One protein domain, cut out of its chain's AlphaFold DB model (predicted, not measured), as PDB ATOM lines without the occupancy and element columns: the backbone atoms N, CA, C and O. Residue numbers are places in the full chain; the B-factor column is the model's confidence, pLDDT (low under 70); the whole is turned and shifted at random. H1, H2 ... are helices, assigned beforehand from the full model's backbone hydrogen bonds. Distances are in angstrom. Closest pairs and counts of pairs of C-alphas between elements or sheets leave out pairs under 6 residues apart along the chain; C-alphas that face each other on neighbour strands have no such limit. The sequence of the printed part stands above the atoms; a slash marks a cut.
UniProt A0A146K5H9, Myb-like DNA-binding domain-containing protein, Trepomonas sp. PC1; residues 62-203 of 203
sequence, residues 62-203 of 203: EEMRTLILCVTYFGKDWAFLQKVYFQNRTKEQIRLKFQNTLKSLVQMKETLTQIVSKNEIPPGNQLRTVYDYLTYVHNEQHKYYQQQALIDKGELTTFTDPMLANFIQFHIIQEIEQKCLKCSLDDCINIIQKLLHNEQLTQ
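This is residues 62 to 203 of the 203 residues of the protein "Myb-like DNA-binding domain-containing protein" of Trepomonas sp. PC1 (UniProt A0A146K5H9). Two long helices, H3 and H4, meet as a V near the end of H3 and the start of H4, and H1 and H5 bridge its arms: H1 packs on H3, H5 on H4, and H1 and H5 on each other. Short H2 packs at the start of H3, while H6 packs on H4 near the corner and runs on beyond it. The printed part has 142 residues with six named helices, H1 to H6 in order, and no named strand: all helix, mostly crossed. It is only just loose, close to compact, with a radius of gyration of the C-alphas of 17.5 A, and spans 50 by 44 by 28 A.

H1, residues 62 to 74, only just touches H3, residues 91 to 118, with 3 pairs of C-alphas within 8 A, the closest Leu 67 and Phe 98 at 7.1 A. H2, residues 78 to 84, touches H3, closest C-alphas Trp 78 and Lys 91, 5.4 A. H3 and H4, residues 126 to 152, touch about perpendicular at 78 degrees, through residues 108 to 112 and 126 to 130 alone; C-alphas 108 and 130 are closest, 6.4 A. H5, residues 162 to 177, touches H4 at C-alphas 144 and 165, 6.4 A, and H1 at C-alphas 163 and 69, 5.8 A, its closest pairs. H6, residues 185 to 201, touches H4 at a shallow tilt of 34.7 degrees, only just short of steep, opposite ways; the closest C-alphas, 131 and 192, are 6.3 A apart. H3 and H5 are apart. Every O i to N i+4 pair is within hydrogen-bond range in H1 to H5, and 12 of 13 in H6.

H1 begins at C-alpha 62, (0.704, -81.080, -39.632). H3 measures 39.9 A from first to last C-alpha, H4 39.0 A, H6 25.1 A and H5 22.2 A. H6 ends at C-alpha 201, (-16.984, -109.927, -39.027).

The C-alphas farthest apart, Gly 154 and Gln 203, are 52.5 A apart. The printed part has no cut and no long link. Its mean pLDDT is 81.5; residues 171 to 183 and 200 to 203 are under 70.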
ATOM      1  N   GLU A  62       0.113 -82.126 -40.465       81.81
ATOM      2  CA  GLU A  62       0.704 -81.080 -39.632       81.81
ATOM      3  C   GLU A  62       0.412 -79.666 -40.159       81.81
ATOM      4  O   GLU A  62       0.037 -78.783 -39.384       81.81
ATOM      5  N   GLU A  63       0.494 -79.440 -41.477       85.88
ATOM      6  CA  GLU A  63       0.115 -78.158 -42.087       85.88
ATOM      7  C   GLU A  63      -1.376 -77.867 -41.862       85.88
ATOM      8  O   GLU A  63      -1.755 -76.734 -41.564       85.88
ATOM      9  N   MET A  64      -2.240 -78.881 -41.993       86.62
ATOM     10  CA  MET A  64      -3.679 -78.733 -41.755       86.62
ATOM     11  C   MET A  64      -3.988 -78.433 -40.289       86.62
ATOM     12  O   MET A  64      -4.793 -77.544 -40.012       86.62
ATOM     13  N   ARG A  65      -3.328 -79.132 -39.362       83.44
ATOM     14  CA  ARG A  65      -3.421 -78.884 -37.921       83.44
ATOM     15  C   ARG A  65      -3.004 -77.453 -37.601       83.44
ATOM     16  O   ARG A  65      -3.784 -76.708 -37.016       83.44
ATOM     17  N   THR A  66      -1.824 -77.045 -38.064       88.88
ATOM     18  CA  THR A  66      -1.310 -75.680 -37.895       88.88
ATOM     19  C   THR A  66      -2.308 -74.650 -38.416       88.88
ATOM     20  O   THR A  66      -2.543 -73.642 -37.759       88.88
ATOM     21  N   LEU A  67      -2.957 -74.915 -39.555       90.12
ATOM     22  CA  LEU A  67      -3.937 -74.003 -40.144       90.12
ATOM     23  C   LEU A  67      -5.159 -73.820 -39.241       90.12
ATOM     24  O   LEU A  67      -5.589 -72.690 -39.021       90.12
ATOM     25  N   ILE A  68      -5.711 -74.914 -38.714       86.00
ATOM     26  CA  ILE A  68      -6.869 -74.870 -37.812       86.00
ATOM     27  C   ILE A  68      -6.507 -74.132 -36.519       86.00
ATOM     28  O   ILE A  68      -7.237 -73.225 -36.116       86.00
ATOM     29  N   LEU A  69      -5.367 -74.471 -35.908       86.25
ATOM     30  CA  LEU A  69      -4.884 -73.839 -34.678       86.25
ATOM     31  C   LEU A  69      -4.674 -72.336 -34.870       86.25
ATOM     32  O   LEU A  69      -5.210 -71.527 -34.117       86.25
ATOM     33  N   CYS A  70      -3.975 -71.957 -35.936       89.50
ATOM     34  CA  CYS A  70      -3.699 -70.564 -36.256       89.50
ATOM     35  C   CYS A  70      -4.972 -69.753 -36.506       89.50
ATOM     36  O   CYS A  70      -5.081 -68.632 -36.021       89.50
ATOM     37  N   VAL A  71      -5.942 -70.292 -37.254       89.06
ATOM     38  CA  VAL A  71      -7.200 -69.576 -37.518       89.06
ATOM     39  C   VAL A  71      -8.063 -69.479 -36.259       89.06
ATOM     40  O   VAL A  71      -8.773 -68.491 -36.093       89.06
ATOM     41  N   THR A  72      -7.995 -70.469 -35.369       84.25
ATOM     42  CA  THR A  72      -8.698 -70.429 -34.078       84.25
ATOM     43  C   THR A  72      -8.087 -69.371 -33.160       84.25
ATOM     44  O   THR A  72      -8.818 -68.585 -32.569       84.25
ATOM     45  N   TYR A  73      -6.755 -69.306 -33.099       85.94
ATOM     46  CA  TYR A  73      -6.029 -68.427 -32.186       85.94
ATOM     47  C   TYR A  73      -5.920 -66.976 -32.688       85.94
ATOM     48  O   TYR A  73      -6.181 -66.033 -31.948       85.94
ATOM     49  N   PHE A  74      -5.549 -66.778 -33.957       88.12
ATOM     50  CA  PHE A  74      -5.320 -65.455 -34.556       88.12
ATOM     51  C   PHE A  74      -6.496 -64.948 -35.402       88.12
ATOM     52  O   PHE A  74      -6.488 -63.804 -35.858       88.12
ATOM     53  N   GLY A  75      -7.501 -65.784 -35.663       88.19
ATOM     54  CA  GLY A  75      -8.590 -65.458 -36.576       88.19
ATOM     55  C   GLY A  75      -8.215 -65.598 -38.058       88.19
ATOM     56  O   GLY A  75      -7.215 -66.196 -38.450       88.19
ATOM     57  N   LYS A  76      -9.062 -65.041 -38.931       92.25
ATOM     58  CA  LYS A  76      -8.975 -65.186 -40.399       92.25
ATOM     59  C   LYS A  76      -8.046 -64.158 -41.065       92.25
ATOM     60  O   LYS A  76      -8.333 -63.701 -42.173       92.25
ATOM     61  N   ASP A  77      -6.940 -63.788 -40.418       94.56
ATOM     62  CA  ASP A  77      -5.930 -62.914 -41.030       94.56
ATOM     63  C   ASP A  77      -5.007 -63.714 -41.961       94.56
ATOM     64  O   ASP A  77      -3.889 -64.109 -41.630       94.56
ATOM     65  N   TRP A  78      -5.486 -63.958 -43.181       94.19
ATOM     66  CA  TRP A  78      -4.758 -64.748 -44.175       94.19
ATOM     67  C   TRP A  78      -3.394 -64.160 -44.542       94.19
ATOM     68  O   TRP A  78      -2.507 -64.909 -44.940       94.19
ATOM     69  N   ALA A  79      -3.226 -62.836 -44.455       93.50
ATOM     70  CA  ALA A  79      -1.961 -62.191 -44.783       93.50
ATOM     71  C   ALA A  79      -0.922 -62.437 -43.690       93.50
ATOM     72  O   ALA A  79       0.214 -62.800 -44.002       93.50
ATOM     73  N   PHE A  80      -1.328 -62.307 -42.429       95.44
ATOM     74  CA  PHE A  80      -0.505 -62.674 -41.286       95.44
ATOM     75  C   PHE A  80      -0.135 -64.165 -41.316       95.44
ATOM     76  O   PHE A  80       1.050 -64.502 -41.283       95.44
ATOM     77  N   LEU A  81      -1.121 -65.054 -41.488       93.88
ATOM     78  CA  LEU A  81      -0.888 -66.502 -41.492       93.88
ATOM     79  C   LEU A  81       0.051 -66.950 -42.611       93.88
ATOM     80  O   LEU A  81       0.942 -67.768 -42.386       93.88
ATOM     81  N   GLN A  82      -0.106 -66.384 -43.808       93.62
ATOM     82  CA  GLN A  82       0.797 -66.653 -44.921       93.62
ATOM     83  C   GLN A  82       2.236 -66.240 -44.599       93.62
ATOM     84  O   GLN A  82       3.170 -66.993 -44.856       93.62
ATOM     85  N   LYS A  83       2.422 -65.045 -44.030       91.44
ATOM     86  CA  LYS A  83       3.752 -64.496 -43.754       91.44
ATOM     87  C   LYS A  83       4.483 -65.263 -42.651       91.44
ATOM     88  O   LYS A  83       5.691 -65.446 -42.755       91.44
ATOM     89  N   VAL A  84       3.770 -65.667 -41.601       93.75
ATOM     90  CA  VAL A  84       4.384 -66.250 -40.400       93.75
ATOM     91  C   VAL A  84       4.459 -67.775 -40.478       93.75
ATOM     92  O   VAL A  84       5.521 -68.335 -40.225       93.75
ATOM     93  N   TYR A  85       3.374 -68.439 -40.886       90.81
ATOM     94  CA  TYR A  85       3.229 -69.897 -40.764       90.81
ATOM     95  C   TYR A  85       3.272 -70.639 -42.105       90.81
ATOM     96  O   TYR A  85       3.721 -71.778 -42.164       90.81
ATOM     97  N   PHE A  86       2.840 -70.004 -43.198       90.69
ATOM     98  CA  PHE A  86       2.663 -70.670 -44.494       90.69
ATOM     99  C   PHE A  86       3.389 -69.946 -45.631       90.69
ATOM    100  O   PHE A  86       2.789 -69.604 -46.650       90.69
ATOM    101  N   GLN A  87       4.699 -69.742 -45.475       86.12
ATOM    102  CA  GLN A  87       5.523 -68.959 -46.410       86.12
ATOM    103  C   GLN A  87       5.512 -69.524 -47.843       86.12
ATOM    104  O   GLN A  87       5.617 -68.772 -48.811       86.12
ATOM    105  N   ASN A  88       5.313 -70.839 -47.976       83.44
ATOM    106  CA  ASN A  88       5.250 -71.552 -49.256       83.44
ATOM    107  C   ASN A  88       3.829 -71.653 -49.841       83.44
ATOM    108  O   ASN A  88       3.631 -72.273 -50.884       83.44
ATOM    109  N   ARG A  89       2.819 -71.079 -49.177       87.88
ATOM    110  CA  ARG A  89       1.429 -71.069 -49.645       87.88
ATOM    111  C   ARG A  89       1.003 -69.645 -49.972       87.88
ATOM    112  O   ARG A  89       1.462 -68.677 -49.371       87.88
ATOM    113  N   THR A  90       0.074 -69.498 -50.907       87.25
ATOM    114  CA  THR A  90      -0.589 -68.212 -51.137       87.25
ATOM    115  C   THR A  90      -1.730 -68.016 -50.147       87.25
ATOM    116  O   THR A  90      -2.345 -68.974 -49.678       87.25
ATOM    117  N   LYS A  91      -2.087 -66.752 -49.889       90.44
ATOM    118  CA  LYS A  91      -3.267 -66.405 -49.078       90.44
ATOM    119  C   LYS A  91      -4.532 -67.114 -49.565       90.44
ATOM    120  O   LYS A  91      -5.335 -67.571 -48.758       90.44
ATOM    121  N   GLU A  92      -4.686 -67.241 -50.883       86.75
ATOM    122  CA  GLU A  92      -5.851 -67.890 -51.480       86.75
ATOM    123  C   GLU A  92      -5.837 -69.410 -51.282       86.75
ATOM    124  O   GLU A  92      -6.875 -69.989 -50.974       86.75
ATOM    125  N   GLN A  93      -4.669 -70.058 -51.362       88.81
ATOM    126  CA  GLN A  93      -4.534 -71.482 -51.039       88.81
ATOM    127  C   GLN A  93      -4.894 -71.766 -49.577       88.81
ATOM    128  O   GLN A  93      -5.611 -72.726 -49.304       88.81
ATOM    129  N   ILE A  94      -4.431 -70.922 -48.650       92.88
ATOM    130  CA  ILE A  94      -4.725 -71.030 -47.214       92.88
ATOM    131  C   ILE A  94      -6.231 -70.868 -46.969       92.88
ATOM    132  O   ILE A  94      -6.854 -71.723 -46.337       92.88
ATOM    133  N   ARG A  95      -6.837 -69.812 -47.533       92.94
ATOM    134  CA  ARG A  95      -8.276 -69.531 -47.422       92.94
ATOM    135  C   ARG A  95      -9.124 -70.683 -47.958       92.94
ATOM    136  O   ARG A  95     -10.026 -71.153 -47.267       92.94
ATOM    137  N   LEU A  96      -8.829 -71.147 -49.175       90.62
ATOM    138  CA  LEU A  96      -9.568 -72.228 -49.824       90.62
ATOM    139  C   LEU A  96      -9.412 -73.544 -49.058       90.62
ATOM    140  O   LEU A  96     -10.390 -74.270 -48.874       90.62
ATOM    141  N   LYS A  97      -8.203 -73.840 -48.566       91.25
ATOM    142  CA  LYS A  97      -7.969 -75.028 -47.746       91.25
ATOM    143  C   LYS A  97      -8.802 -74.986 -46.474       91.25
ATOM    144  O   LYS A  97      -9.502 -75.955 -46.210       91.25
ATOM    145  N   PHE A  98      -8.779 -73.875 -45.739       90.38
ATOM    146  CA  PHE A  98      -9.560 -73.732 -44.513       90.38
ATOM    147  C   PHE A  98     -11.066 -73.881 -44.772       90.38
ATOM    148  O   PHE A  98     -11.748 -74.601 -44.049       90.38
ATOM    149  N   GLN A  99     -11.588 -73.273 -45.842       87.69
ATOM    150  CA  GLN A  99     -12.994 -73.430 -46.235       87.69
ATOM    151  C   GLN A  99     -13.360 -74.885 -46.545       87.69
ATOM    152  O   GLN A  99     -14.415 -75.353 -46.124       87.69
ATOM    153  N   ASN A 100     -12.500 -75.605 -47.267       85.81
ATOM    154  CA  ASN A 100     -12.723 -77.019 -47.559       85.81
ATOM    155  C   ASN A 100     -12.650 -77.873 -46.289       85.81
ATOM    156  O   ASN A 100     -13.505 -78.731 -46.097       85.81
ATOM    157  N   THR A 101     -11.699 -77.593 -45.395       84.00
ATOM    158  CA  THR A 101     -11.607 -78.245 -44.083       84.00
ATOM    159  C   THR A 101     -12.877 -78.023 -43.261       84.00
ATOM    160  O   THR A 101     -13.417 -78.983 -42.725       84.00
ATOM    161  N   LEU A 102     -13.415 -76.798 -43.211       82.25
ATOM    162  CA  LEU A 102     -14.675 -76.519 -42.512       82.25
ATOM    163  C   LEU A 102     -15.850 -77.318 -43.084       82.25
ATOM    164  O   LEU A 102     -16.635 -77.866 -42.320       82.25
ATOM    165  N   LYS A 103     -15.963 -77.419 -44.413       81.69
ATOM    166  CA  LYS A 103     -17.002 -78.246 -45.048       81.69
ATOM    167  C   LYS A 103     -16.870 -79.713 -44.643       81.69
ATOM    168  O   LYS A 103     -17.870 -80.335 -44.301       81.69
ATOM    169  N   SER A 104     -15.648 -80.248 -44.640       81.81
ATOM    170  CA  SER A 104     -15.383 -81.615 -44.186       81.81
ATOM    171  C   SER A 104     -15.734 -81.819 -42.711       81.81
ATOM    172  O   SER A 104     -16.304 -82.850 -42.376       81.81
ATOM    173  N   LEU A 105     -15.456 -80.841 -41.842       78.12
ATOM    174  CA  LEU A 105     -15.822 -80.901 -40.422       78.12
ATOM    175  C   LEU A 105     -17.339 -80.871 -40.207       78.12
ATOM    176  O   LEU A 105     -17.851 -81.632 -39.391       78.12
ATOM    177  N   VAL A 106     -18.070 -80.037 -40.953       80.31
ATOM    178  CA  VAL A 106     -19.542 -80.014 -40.909       80.31
ATOM    179  C   VAL A 106     -20.103 -81.369 -41.329       80.31
ATOM    180  O   VAL A 106     -20.892 -81.952 -40.590       80.31
ATOM    181  N   GLN A 107     -19.621 -81.914 -42.449       81.88
ATOM    182  CA  GLN A 107     -20.033 -83.237 -42.913       81.88
ATOM    183  C   GLN A 107     -19.742 -84.320 -41.869       81.88
ATOM    184  O   GLN A 107     -20.578 -85.179 -41.615       81.88
ATOM    185  N   MET A 108     -18.570 -84.263 -41.233       81.31
ATOM    186  CA  MET A 108     -18.177 -85.206 -40.191       81.31
ATOM    187  C   MET A 108     -19.085 -85.116 -38.961       81.31
ATOM    188  O   MET A 108     -19.475 -86.148 -38.421       81.31
ATOM    189  N   LYS A 109     -19.468 -83.904 -38.538       80.06
ATOM    190  CA  LYS A 109     -20.412 -83.696 -37.429       80.06
ATOM    191  C   LYS A 109     -21.796 -84.259 -37.756       80.06
ATOM    192  O   LYS A 109     -22.431 -84.864 -36.893       80.06
ATOM    193  N   GLU A 110     -22.259 -84.093 -38.992       83.38
ATOM    194  CA  GLU A 110     -23.513 -84.693 -39.462       83.38
ATOM    195  C   GLU A 110     -23.443 -86.223 -39.437       83.38
ATOM    196  O   GLU A 110     -24.338 -86.859 -38.883       83.38
ATOM    197  N   THR A 111     -22.360 -86.809 -39.954       83.69
ATOM    198  CA  THR A 111     -22.127 -88.259 -39.912       83.69
ATOM    199  C   THR A 111     -22.075 -88.775 -38.474       83.69
ATOM    200  O   THR A 111     -22.733 -89.759 -38.151       83.69
ATOM    201  N   LEU A 112     -21.362 -88.089 -37.577       82.88
ATOM    202  CA  LEU A 112     -21.323 -88.435 -36.155       82.88
ATOM    203  C   LEU A 112     -22.726 -88.405 -35.535       82.88
ATOM    204  O   LEU A 112     -23.101 -89.308 -34.793       82.88
ATOM    205  N   THR A 113     -23.525 -87.396 -35.878       81.56
ATOM    206  CA  THR A 113     -24.910 -87.276 -35.404       81.56
ATOM    207  C   THR A 113     -25.778 -88.431 -35.910       81.56
ATOM    208  O   THR A 113     -26.573 -88.969 -35.141       81.56
ATOM    209  N   GLN A 114     -25.619 -88.843 -37.172       84.56
ATOM    210  CA  GLN A 114     -26.315 -90.001 -37.748       84.56
ATOM    211  C   GLN A 114     -25.942 -91.297 -37.018       84.56
ATOM    212  O   GLN A 114     -26.834 -92.029 -36.589       84.56
ATOM    213  N   ILE A 115     -24.649 -91.532 -36.779       82.38
ATOM    214  CA  ILE A 115     -24.173 -92.718 -36.056       82.38
ATOM    215  C   ILE A 115     -24.739 -92.742 -34.633       82.38
ATOM    216  O   ILE A 115     -25.362 -93.714 -34.221       82.38
ATOM    217  N   VAL A 116     -24.551 -91.659 -33.879       80.25
ATOM    218  CA  VAL A 116     -24.844 -91.643 -32.440       80.25
ATOM    219  C   VAL A 116     -26.342 -91.550 -32.150       80.25
ATOM    220  O   VAL A 116     -26.824 -92.173 -31.209       80.25
ATOM    221  N   SER A 117     -27.097 -90.771 -32.933       80.19
ATOM    222  CA  SER A 117     -28.520 -90.527 -32.648       80.19
ATOM    223  C   SER A 117     -29.455 -91.473 -33.391       80.19
ATOM    224  O   SER A 117     -30.526 -91.791 -32.878       80.19
ATOM    225  N   LYS A 118     -29.091 -91.886 -34.611       79.31
ATOM    226  CA  LYS A 118     -29.951 -92.704 -35.480       79.31
ATOM    227  C   LYS A 118     -29.467 -94.144 -35.622       79.31
ATOM    228  O   LYS A 118     -30.193 -94.954 -36.188       79.31
ATOM    229  N   ASN A 119     -28.279 -94.464 -35.099       78.25
ATOM    230  CA  ASN A 119     -27.639 -95.772 -35.247       78.25
ATOM    231  C   ASN A 119     -27.488 -96.185 -36.728       78.25
ATOM    232  O   ASN A 119     -27.554 -97.364 -37.071       78.25
ATOM    233  N   GLU A 120     -27.333 -95.194 -37.613       82.94
ATOM    234  CA  GLU A 120     -27.150 -95.384 -39.052       82.94
ATOM    235  C   GLU A 120     -25.663 -95.602 -39.352       82.94
ATOM    236  O   GLU A 120     -24.817 -94.807 -38.934       82.94
ATOM    237  N   ILE A 121     -25.341 -96.666 -40.093       81.88
ATOM    238  CA  ILE A 121     -23.972 -96.935 -40.544       81.88
ATOM    239  C   ILE A 121     -23.725 -96.129 -41.826       81.88
ATOM    240  O   ILE A 121     -24.388 -96.376 -42.838       81.88
ATOM    241  N   PRO A 122     -22.804 -95.152 -41.814       83.38
ATOM    242  CA  PRO A 122     -22.514 -94.361 -42.995       83.38
ATOM    243  C   PRO A 122     -21.744 -95.193 -44.031       83.38
ATOM    244  O   PRO A 122     -20.931 -96.041 -43.664       83.38
ATOM    245  N   PRO A 123     -21.946 -94.944 -45.334       80.75
ATOM    246  CA  PRO A 123     -21.329 -95.748 -46.378       80.75
ATOM    247  C   PRO A 123     -19.813 -95.519 -46.487       80.75
ATOM    248  O   PRO A 123     -19.301 -94.409 -46.311       80.75
ATOM    249  N   GLY A 124     -19.096 -96.568 -46.896       83.00
ATOM    250  CA  GLY A 124     -17.678 -96.502 -47.250       83.00
ATOM    251  C   GLY A 124     -16.759 -96.267 -46.048       83.00
ATOM    252  O   GLY A 124     -16.956 -96.814 -44.973       83.00
ATOM    253  N   ASN A 125     -15.719 -95.447 -46.220       84.62
ATOM    254  CA  ASN A 125     -14.703 -95.198 -45.187       84.62
ATOM    255  C   ASN A 125     -15.066 -94.064 -44.207       84.62
ATOM    256  O   ASN A 125     -14.211 -93.614 -43.438       84.62
ATOM    257  N   GLN A 126     -16.304 -93.566 -44.244       84.69
ATOM    258  CA  GLN A 126     -16.733 -92.434 -43.421       84.69
ATOM    259  C   GLN A 126     -16.686 -92.775 -41.931       84.69
ATOM    260  O   GLN A 126     -16.166 -91.983 -41.149       84.69
ATOM    261  N   LEU A 127     -17.131 -93.981 -41.559       84.50
ATOM    262  CA  LEU A 127     -17.092 -94.468 -40.180       84.50
ATOM    263  C   LEU A 127     -15.661 -94.456 -39.620       84.50
ATOM    264  O   LEU A 127     -15.408 -93.918 -38.542       84.50
ATOM    265  N   ARG A 128     -14.705 -94.969 -40.405       86.44
ATOM    266  CA  ARG A 128     -13.284 -94.975 -40.045       86.44
ATOM    267  C   ARG A 128     -12.704 -93.564 -39.945       86.44
ATOM    268  O   ARG A 128     -11.976 -93.271 -39.006       86.44
ATOM    269  N   THR A 129     -13.066 -92.684 -40.874       83.38
ATOM    270  CA  THR A 129     -12.593 -91.290 -40.886       83.38
ATOM    271  C   THR A 129     -13.047 -90.534 -39.634       83.38
ATOM    272  O   THR A 129     -12.257 -89.810 -39.032       83.38
ATOM    273  N   VAL A 130     -14.306 -90.718 -39.219       82.44
ATOM    274  CA  VAL A 130     -14.832 -90.140 -37.972       82.44
ATOM    275  C   VAL A 130     -14.099 -90.736 -36.767       82.44
ATOM    276  O   VAL A 130     -13.660 -89.988 -35.899       82.44
ATOM    277  N   TYR A 131     -13.909 -92.060 -36.731       84.56
ATOM    278  CA  TYR A 131     -13.187 -92.737 -35.648       84.56
ATOM    279  C   TYR A 131     -11.761 -92.211 -35.454       84.56
ATOM    280  O   TYR A 131     -11.372 -91.866 -34.336       84.56
ATOM    281  N   ASP A 132     -10.986 -92.134 -36.538       84.19
ATOM    282  CA  ASP A 132      -9.592 -91.691 -36.493       84.19
ATOM    283  C   ASP A 132      -9.504 -90.229 -36.019       84.19
ATOM    284  O   ASP A 132      -8.647 -89.893 -35.199       84.19
ATOM    285  N   TYR A 133     -10.438 -89.371 -36.452       81.69
ATOM    286  CA  TYR A 133     -10.515 -87.986 -35.989       81.69
ATOM    287  C   TYR A 133     -10.863 -87.873 -34.499       81.69
ATOM    288  O   TYR A 133     -10.172 -87.164 -33.769       81.69
ATOM    289  N   LEU A 134     -11.897 -88.576 -34.025       81.69
ATOM    290  CA  LEU A 134     -12.284 -88.533 -32.610       81.69
ATOM    291  C   LEU A 134     -11.170 -89.064 -31.708       81.69
ATOM    292  O   LEU A 134     -10.869 -88.459 -30.684       81.69
ATOM    293  N   THR A 135     -10.511 -90.147 -32.124       83.56
ATOM    294  CA  THR A 135      -9.360 -90.713 -31.407       83.56
ATOM    295  C   THR A 135      -8.216 -89.703 -31.324       83.56
ATOM    296  O   THR A 135      -7.597 -89.544 -30.273       83.56
ATOM    297  N   TYR A 136      -7.939 -88.992 -32.419       82.50
ATOM    298  CA  TYR A 136      -6.940 -87.929 -32.430       82.50
ATOM    299  C   TYR A 136      -7.297 -86.803 -31.449       82.50
ATOM    300  O   TYR A 136      -6.472 -86.465 -30.600       82.50
ATOM    301  N   VAL A 137      -8.519 -86.262 -31.515       78.50
ATOM    302  CA  VAL A 137      -8.976 -85.184 -30.617       78.50
ATOM    303  C   VAL A 137      -8.891 -85.621 -29.157       78.50
ATOM    304  O   VAL A 137      -8.335 -84.899 -28.333       78.50
ATOM    305  N   HIS A 138      -9.356 -86.832 -28.857       82.62
ATOM    306  CA  HIS A 138      -9.297 -87.421 -27.526       82.62
ATOM    307  C   HIS A 138      -7.860 -87.503 -26.995       82.62
ATOM    308  O   HIS A 138      -7.576 -87.080 -25.875       82.62
ATOM    309  N   ASN A 139      -6.913 -87.965 -27.814       85.06
ATOM    310  CA  ASN A 139      -5.506 -88.042 -27.420       85.06
ATOM    311  C   ASN A 139      -4.892 -86.659 -27.150       85.06
ATOM    312  O   ASN A 139      -4.117 -86.503 -26.205       85.06
ATOM    313  N   GLU A 140      -5.222 -85.652 -27.960       82.62
ATOM    314  CA  GLU A 140      -4.741 -84.285 -27.734       82.62
ATOM    315  C   GLU A 140      -5.365 -83.658 -26.478       82.62
ATOM    316  O   GLU A 140      -4.674 -82.955 -25.738       82.62
ATOM    317  N   GLN A 141      -6.625 -83.976 -26.179       81.62
ATOM    318  CA  GLN A 141      -7.296 -83.562 -24.950       81.62
ATOM    319  C   GLN A 141      -6.659 -84.196 -23.700       81.62
ATOM    320  O   GLN A 141      -6.419 -83.499 -22.713       81.62
ATOM    321  N   HIS A 142      -6.292 -85.480 -23.744       84.81
ATOM    322  CA  HIS A 142      -5.549 -86.128 -22.650       84.81
ATOM    323  C   HIS A 142      -4.199 -85.465 -22.392       84.81
ATOM    324  O   HIS A 142      -3.867 -85.163 -21.245       84.81
ATOM    325  N   LYS A 143      -3.433 -85.177 -23.452       86.94
ATOM    326  CA  LYS A 143      -2.154 -84.457 -23.330       86.94
ATOM    327  C   LYS A 143      -2.343 -83.078 -22.705       86.94
ATOM    328  O   LYS A 143      -1.539 -82.676 -21.867       86.94
ATOM    329  N   TYR A 144      -3.404 -82.368 -23.087       87.31
ATOM    330  CA  TYR A 144      -3.748 -81.080 -22.494       87.31
ATOM    331  C   TYR A 144      -3.990 -81.198 -20.985       87.31
ATOM    332  O   TYR A 144      -3.364 -80.469 -20.217       87.31
ATOM    333  N   TYR A 145      -4.828 -82.140 -20.540       86.94
ATOM    334  CA  TYR A 145      -5.110 -82.314 -19.110       86.94
ATOM    335  C   TYR A 145      -3.882 -82.742 -18.306       86.94
ATOM    336  O   TYR A 145      -3.692 -82.271 -17.185       86.94
ATOM    337  N   GLN A 146      -3.018 -83.583 -18.879       90.12
ATOM    338  CA  GLN A 146      -1.739 -83.933 -18.261       90.12
ATOM    339  C   GLN A 146      -0.865 -82.693 -18.051       90.12
ATOM    340  O   GLN A 146      -0.336 -82.500 -16.960       90.12
ATOM    341  N   GLN A 147      -0.747 -81.823 -19.060       91.06
ATOM    342  CA  GLN A 147       0.019 -80.581 -18.931       91.06
ATOM    343  C   GLN A 147      -0.615 -79.606 -17.938       91.06
ATOM    344  O   GLN A 147       0.107 -79.026 -17.134       91.06
ATOM    345  N   GLN A 148      -1.943 -79.463 -17.942       88.81
ATOM    346  CA  GLN A 148      -2.655 -78.628 -16.973       88.81
ATOM    347  C   GLN A 148      -2.371 -79.090 -15.538       88.81
ATOM    348  O   GLN A 148      -2.016 -78.273 -14.698       88.81
ATOM    349  N   ALA A 149      -2.419 -80.399 -15.270       91.38
ATOM    350  CA  ALA A 149      -2.124 -80.938 -13.945       91.38
ATOM    351  C   ALA A 149      -0.673 -80.680 -13.498       91.38
ATOM    352  O   ALA A 149      -0.424 -80.481 -12.310       91.38
ATOM    353  N   LEU A 150       0.292 -80.680 -14.427       93.12
ATOM    354  CA  LEU A 150       1.681 -80.304 -14.133       93.12
ATOM    355  C   LEU A 150       1.807 -78.806 -13.831       93.12
ATOM    356  O   LEU A 150       2.560 -78.430 -12.933       93.12
ATOM    357  N   ILE A 151       1.054 -77.961 -14.539       91.94
ATOM    358  CA  ILE A 151       1.005 -76.516 -14.277       91.94
ATOM    359  C   ILE A 151       0.414 -76.239 -12.895       91.94
ATOM    360  O   ILE A 151       1.000 -75.491 -12.116       91.94
ATOM    361  N   ASP A 152      -0.687 -76.903 -12.550       91.50
ATOM    362  CA  ASP A 152      -1.359 -76.736 -11.257       91.50
ATOM    363  C   ASP A 152      -0.470 -77.173 -10.077       91.50
ATOM    364  O   ASP A 152      -0.564 -76.620  -8.982       91.50
ATOM    365  N   LYS A 153       0.434 -78.138 -10.300       95.00
ATOM    366  CA  LYS A 153       1.453 -78.573  -9.328       95.00
ATOM    367  C   LYS A 153       2.698 -77.679  -9.286       95.00
ATOM    368  O   LYS A 153       3.563 -77.891  -8.439       95.00
ATOM    369  N   GLY A 154       2.816 -76.708 -10.191       92.88
ATOM    370  CA  GLY A 154       4.001 -75.861 -10.344       92.88
ATOM    371  C   GLY A 154       5.203 -76.560 -10.993       92.88
ATOM    372  O   GLY A 154       6.301 -76.010 -10.987       92.88
ATOM    373  N   GLU A 155       5.015 -77.757 -11.558       93.69
ATOM    374  CA  GLU A 155       6.056 -78.520 -12.266       93.69
ATOM    375  C   GLU A 155       6.273 -78.007 -13.700       93.69
ATOM    376  O   GLU A 155       7.332 -78.214 -14.292       93.69
ATOM    377  N   LEU A 156       5.278 -77.309 -14.255       91.81
ATOM    378  CA  LEU A 156       5.330 -76.660 -15.559       91.81
ATOM    379  C   LEU A 156       4.832 -75.215 -15.435       91.81
ATOM    380  O   LEU A 156       3.882 -74.936 -14.716       91.81
ATOM    381  N   THR A 157       5.455 -74.271 -16.139       88.75
ATOM    382  CA  THR A 157       5.051 -72.854 -16.075       88.75
ATOM    383  C   THR A 157       4.028 -72.476 -17.143       88.75
ATOM    384  O   THR A 157       3.207 -71.589 -16.922       88.75
ATOM    385  N   THR A 158       4.067 -73.135 -18.305       89.44
ATOM    386  CA  THR A 158       3.183 -72.878 -19.452       89.44
ATOM    387  C   THR A 158       2.996 -74.135 -20.295       89.44
ATOM    388  O   THR A 158       3.882 -74.985 -20.338       89.44
ATOM    389  N   PHE A 159       1.905 -74.215 -21.056       88.56
ATOM    390  CA  PHE A 159       1.708 -75.279 -22.047       88.56
ATOM    391  C   PHE A 159       2.827 -75.329 -23.093       88.56
ATOM    392  O   PHE A 159       3.328 -74.291 -23.529       88.56
ATOM    393  N   THR A 160       3.166 -76.536 -23.551       87.06
ATOM    394  CA  THR A 160       4.185 -76.743 -24.594       87.06
ATOM    395  C   THR A 160       3.748 -76.202 -25.954       87.06
ATOM    396  O   THR A 160       4.580 -75.768 -26.743       87.06
ATOM    397  N   ASP A 161       2.442 -76.232 -26.230       85.69
ATOM    398  CA  ASP A 161       1.824 -75.645 -27.420       85.69
ATOM    399  C   ASP A 161       0.644 -74.759 -26.979       85.69
ATOM    400  O   ASP A 161      -0.468 -75.255 -26.778       85.69
ATOM    401  N   PRO A 162       0.871 -73.446 -26.792       84.12
ATOM    402  CA  PRO A 162      -0.171 -72.515 -26.362       84.12
ATOM    403  C   PRO A 162      -1.336 -72.393 -27.353       84.12
ATOM    404  O   PRO A 162      -2.462 -72.124 -26.934       84.12
ATOM    405  N   MET A 163      -1.094 -72.597 -28.655       83.50
ATOM    406  CA  MET A 163      -2.155 -72.550 -29.667       83.50
ATOM    407  C   MET A 163      -3.048 -73.783 -29.570       83.50
ATOM    408  O   MET A 163      -4.271 -73.654 -29.607       83.50
ATOM    409  N   LEU A 164      -2.455 -74.968 -29.398       81.44
ATOM    410  CA  LEU A 164      -3.206 -76.190 -29.119       81.44
ATOM    411  C   LEU A 164      -3.968 -76.089 -27.801       81.44
ATOM    412  O   LEU A 164      -5.140 -76.443 -27.758       81.44
ATOM    413  N   ALA A 165      -3.330 -75.587 -26.745       82.94
ATOM    414  CA  ALA A 165      -3.971 -75.413 -25.449       82.94
ATOM    415  C   ALA A 165      -5.196 -74.497 -25.551       82.94
ATOM    416  O   ALA A 165      -6.274 -74.857 -25.084       82.94
ATOM    417  N   ASN A 166      -5.067 -73.365 -26.247       83.12
ATOM    418  CA  ASN A 166      -6.189 -72.472 -26.512       83.12
ATOM    419  C   ASN A 166      -7.281 -73.140 -27.362       83.12
ATOM    420  O   ASN A 166      -8.461 -72.994 -27.059       83.12
ATOM    421  N   PHE A 167      -6.904 -73.900 -28.393       80.38
ATOM    422  CA  PHE A 167      -7.847 -74.636 -29.233       80.38
ATOM    423  C   PHE A 167      -8.647 -75.670 -28.434       80.38
ATOM    424  O   PHE A 167      -9.872 -75.704 -28.558       80.38
ATOM    425  N   ILE A 168      -7.972 -76.478 -27.612       78.25
ATOM    426  CA  ILE A 168      -8.588 -77.497 -26.758       78.25
ATOM    427  C   ILE A 168      -9.472 -76.831 -25.705       78.25
ATOM    428  O   ILE A 168     -10.624 -77.217 -25.559       78.25
ATOM    429  N   GLN A 169      -8.997 -75.773 -25.048       73.81
ATOM    430  CA  GLN A 169      -9.798 -74.995 -24.104       73.81
ATOM    431  C   GLN A 169     -11.065 -74.432 -24.766       73.81
ATOM    432  O   GLN A 169     -12.155 -74.553 -24.210       73.81
ATOM    433  N   PHE A 170     -10.949 -73.863 -25.968       70.31
ATOM    434  CA  PHE A 170     -12.088 -73.333 -26.717       70.31
ATOM    435  C   PHE A 170     -13.077 -74.435 -27.122       70.31
ATOM    436  O   PHE A 170     -14.283 -74.254 -26.969       70.31
ATOM    437  N   HIS A 171     -12.589 -75.586 -27.596       67.44
ATOM    438  CA  HIS A 171     -13.443 -76.713 -27.983       67.44
ATOM    439  C   HIS A 171     -14.121 -77.365 -26.778       67.44
ATOM    440  O   HIS A 171     -15.314 -77.618 -26.851       67.44
ATOM    441  N   ILE A 172     -13.423 -77.537 -25.653       56.25
ATOM    442  CA  ILE A 172     -14.003 -78.043 -24.400       56.25
ATOM    443  C   ILE A 172     -15.110 -77.108 -23.903       56.25
ATOM    444  O   ILE A 172     -16.183 -77.576 -23.539       56.25
ATOM    445  N   ILE A 173     -14.890 -75.788 -23.912       47.84
ATOM    446  CA  ILE A 173     -15.917 -74.816 -23.502       47.84
ATOM    447  C   ILE A 173     -17.134 -74.903 -24.435       47.84
ATOM    448  O   ILE A 173     -18.266 -74.950 -23.964       47.84
ATOM    449  N   GLN A 174     -16.915 -75.011 -25.749       54.34
ATOM    450  CA  GLN A 174     -18.000 -75.150 -26.725       54.34
ATOM    451  C   GLN A 174     -18.717 -76.512 -26.663       54.34
ATOM    452  O   GLN A 174     -19.918 -76.564 -26.916       54.34
ATOM    453  N   GLU A 175     -18.035 -77.606 -26.317       49.03
ATOM    454  CA  GLU A 175     -18.631 -78.938 -26.125       49.03
ATOM    455  C   GLU A 175     -19.408 -79.041 -24.806       49.03
ATOM    456  O   GLU A 175     -20.475 -79.650 -24.777       49.03
ATOM    457  N   ILE A 176     -18.946 -78.380 -23.737       38.69
ATOM    458  CA  ILE A 176     -19.696 -78.241 -22.476       38.69
ATOM    459  C   ILE A 176     -20.958 -77.382 -22.688       38.69
ATOM    460  O   ILE A 176     -21.997 -77.638 -22.076       38.69
ATOM    461  N   GLU A 177     -20.909 -76.392 -23.586       38.03
ATOM    462  CA  GLU A 177     -22.059 -75.549 -23.934       38.03
ATOM    463  C   GLU A 177     -23.009 -76.206 -24.958       38.03
ATOM    464  O   GLU A 177     -24.232 -76.029 -24.876       38.03
ATOM    465  N   GLN A 178     -22.505 -77.016 -25.896       45.47
ATOM    466  CA  GLN A 178     -23.329 -77.727 -26.877       45.47
ATOM    467  C   GLN A 178     -23.803 -79.084 -26.353       45.47
ATOM    468  O   GLN A 178     -23.269 -80.140 -26.681       45.47
ATOM    469  N   LYS A 179     -24.956 -79.031 -25.681       45.84
ATOM    470  CA  LYS A 179     -25.956 -80.097 -25.443       45.84
ATOM    471  C   LYS A 179     -26.400 -80.909 -26.694       45.84
ATOM    472  O   LYS A 179     -27.522 -81.413 -26.722       45.84
ATOM    473  N   CYS A 180     -25.604 -81.009 -27.760       45.75
ATOM    474  CA  CYS A 180     -26.020 -81.564 -29.053       45.75
ATOM    475  C   CYS A 180     -25.849 -83.083 -29.185       45.75
ATOM    476  O   CYS A 180     -26.589 -83.684 -29.958       45.75
ATOM    477  N   LEU A 181     -24.953 -83.719 -28.429       53.75
ATOM    478  CA  LEU A 181     -24.867 -85.178 -28.331       53.75
ATOM    479  C   LEU A 181     -25.005 -85.539 -26.852       53.75
ATOM    480  O   LEU A 181     -24.228 -85.076 -26.028       53.75
ATOM    481  N   LYS A 182     -26.022 -86.314 -26.471       64.06
ATOM    482  CA  LYS A 182     -26.266 -86.720 -25.071       64.06
ATOM    483  C   LYS A 182     -25.232 -87.747 -24.557       64.06
ATOM    484  O   LYS A 182     -25.584 -88.610 -23.761       64.06
ATOM    485  N   CYS A 183     -24.001 -87.720 -25.055       66.62
ATOM    486  CA  CYS A 183     -22.968 -88.712 -24.790       66.62
ATOM    487  C   CYS A 183     -21.581 -88.061 -24.846       66.62
ATOM    488  O   CYS A 183     -21.376 -87.082 -25.567       66.62
ATOM    489  N   SER A 184     -20.640 -88.598 -24.074       76.56
ATOM    490  CA  SER A 184     -19.260 -88.113 -24.010       76.56
ATOM    491  C   SER A 184     -18.459 -88.454 -25.276       76.56
ATOM    492  O   SER A 184     -18.889 -89.255 -26.115       76.56
ATOM    493  N   LEU A 185     -17.270 -87.856 -25.419       76.31
ATOM    494  CA  LEU A 185     -16.322 -88.206 -26.481       76.31
ATOM    495  C   LEU A 185     -15.928 -89.694 -26.410       76.31
ATOM    496  O   LEU A 185     -15.922 -90.369 -27.440       76.31
ATOM    497  N   ASP A 186     -15.697 -90.216 -25.202       79.81
ATOM    498  CA  ASP A 186     -15.444 -91.639 -24.947       79.81
ATOM    499  C   ASP A 186     -16.607 -92.523 -25.413       79.81
ATOM    500  O   ASP A 186     -16.398 -93.545 -26.070       79.81
ATOM    501  N   ASP A 187     -17.849 -92.122 -25.128       80.81
ATOM    502  CA  ASP A 187     -19.034 -92.855 -25.576       80.81
ATOM    503  C   ASP A 187     -19.105 -92.910 -27.108       80.81
ATOM    504  O   ASP A 187     -19.346 -93.975 -27.680       80.81
ATOM    505  N   CYS A 188     -18.839 -91.787 -27.787       80.00
ATOM    506  CA  CYS A 188     -18.823 -91.721 -29.249       80.00
ATOM    507  C   CYS A 188     -17.764 -92.656 -29.850       80.00
ATOM    508  O   CYS A 188     -18.058 -93.403 -30.787       80.00
ATOM    509  N   ILE A 189     -16.545 -92.636 -29.300       82.88
ATOM    510  CA  ILE A 189     -15.438 -93.496 -29.739       82.88
ATOM    511  C   ILE A 189     -15.812 -94.968 -29.558       82.88
ATOM    512  O   ILE A 189     -15.693 -95.748 -30.502       82.88
ATOM    513  N   ASN A 190     -16.341 -95.338 -28.389       84.94
ATOM    514  CA  ASN A 190     -16.741 -96.710 -28.081       84.94
ATOM    515  C   ASN A 190     -17.870 -97.222 -28.990       84.94
ATOM    516  O   ASN A 190     -17.844 -98.381 -29.412       84.94
ATOM    517  N   ILE A 191     -18.861 -96.379 -29.305       84.62
ATOM    518  CA  ILE A 191     -19.946 -96.721 -30.241       84.62
ATOM    519  C   ILE A 191     -19.360 -97.039 -31.618       84.62
ATOM    520  O   ILE A 191     -19.619 -98.108 -32.174       84.62
ATOM    521  N   ILE A 192     -18.529 -96.144 -32.150       84.38
ATOM    522  CA  ILE A 192     -17.953 -96.298 -33.487       84.38
ATOM    523  C   ILE A 192     -16.990 -97.490 -33.546       84.38
ATOM    524  O   ILE A 192     -16.997 -98.235 -34.526       84.38
ATOM    525  N   GLN A 193     -16.208 -97.726 -32.491       87.62
ATOM    526  CA  GLN A 193     -15.299 -98.870 -32.404       87.62
ATOM    527  C   GLN A 193     -16.045-100.207 -32.484       87.62
ATOM    528  O   GLN A 193     -15.608-101.114 -33.193       87.62
ATOM    529  N   LYS A 194     -17.191-100.327 -31.801       87.38
ATOM    530  CA  LYS A 194     -18.047-101.523 -31.875       87.38
ATOM    531  C   LYS A 194     -18.607-101.734 -33.282       87.38
ATOM    532  O   LYS A 194     -18.604-102.859 -33.770       87.38
ATOM    533  N   LEU A 195     -19.050-100.663 -33.944       85.12
ATOM    534  CA  LEU A 195     -19.565-100.734 -35.317       85.12
ATOM    535  C   LEU A 195     -18.482-101.175 -36.312       85.12
ATOM    536  O   LEU A 195     -18.732-102.065 -37.119       85.12
ATOM    537  N   LEU A 196     -17.266-100.631 -36.197       84.81
ATOM    538  CA  LEU A 196     -16.121-101.038 -37.021       84.81
ATOM    539  C   LEU A 196     -15.750-102.514 -36.820       84.81
ATOM    540  O   LEU A 196     -15.410-103.196 -37.783       84.81
ATOM    541  N   HIS A 197     -15.816-103.016 -35.583       83.12
ATOM    542  CA  HIS A 197     -15.553-104.429 -35.299       83.12
ATOM    543  C   HIS A 197     -16.617-105.349 -35.918       83.12
ATOM    544  O   HIS A 197     -16.284-106.398 -36.462       83.12
ATOM    545  N   ASN A 198     -17.887-104.936 -35.891       79.31
ATOM    546  CA  ASN A 198     -18.984-105.702 -36.479       79.31
ATOM    547  C   ASN A 198     -18.907-105.760 -38.015       79.31
ATOM    548  O   ASN A 198     -19.159-106.821 -38.575       79.31
ATOM    549  N   GLU A 199     -18.505-104.675 -38.695       70.38
ATOM    550  CA  GLU A 199     -18.305-104.681 -40.158       70.38
ATOM    551  C   GLU A 199     -17.224-105.678 -40.604       70.38
ATOM    552  O   GLU A 199     -17.385-106.335 -41.634       70.38
ATOM    553  N   GLN A 200     -16.152-105.828 -39.818       63.41
ATOM    554  CA  GLN A 200     -15.045-106.752 -40.100       63.41
ATOM    555  C   GLN A 200     -15.425-108.233 -39.957       63.41
ATOM    556  O   GLN A 200     -14.739-109.078 -40.518       63.41
ATOM    557  N   LEU A 201     -16.490-108.555 -39.215       57.00
ATOM    558  CA  LEU A 201     -16.984-109.927 -39.027       57.00
ATOM    559  C   LEU A 201     -18.001-110.354 -40.103       57.00
ATOM    560  O   LEU A 201     -18.311-111.538 -40.214       57.00
ATOM    561  N   THR A 202     -18.538-109.402 -40.869       53.78
ATOM    562  CA  THR A 202     -19.527-109.625 -41.943       53.78
ATOM    563  C   THR A 202     -18.940-109.648 -43.362       53.78
ATOM    564  O   THR A 202     -19.697-109.856 -44.311       53.78
ATOM    565  N   GLN A 203     -17.628-109.433 -43.516       46.56
ATOM    566  CA  GLN A 203     -16.876-109.580 -44.776       46.56
ATOM    567  C   GLN A 203     -16.096-110.894 -44.793       46.56
ATOM    568  O   GLN A 203     -16.002-111.486 -45.892       46.56
TER     569      GLN A 203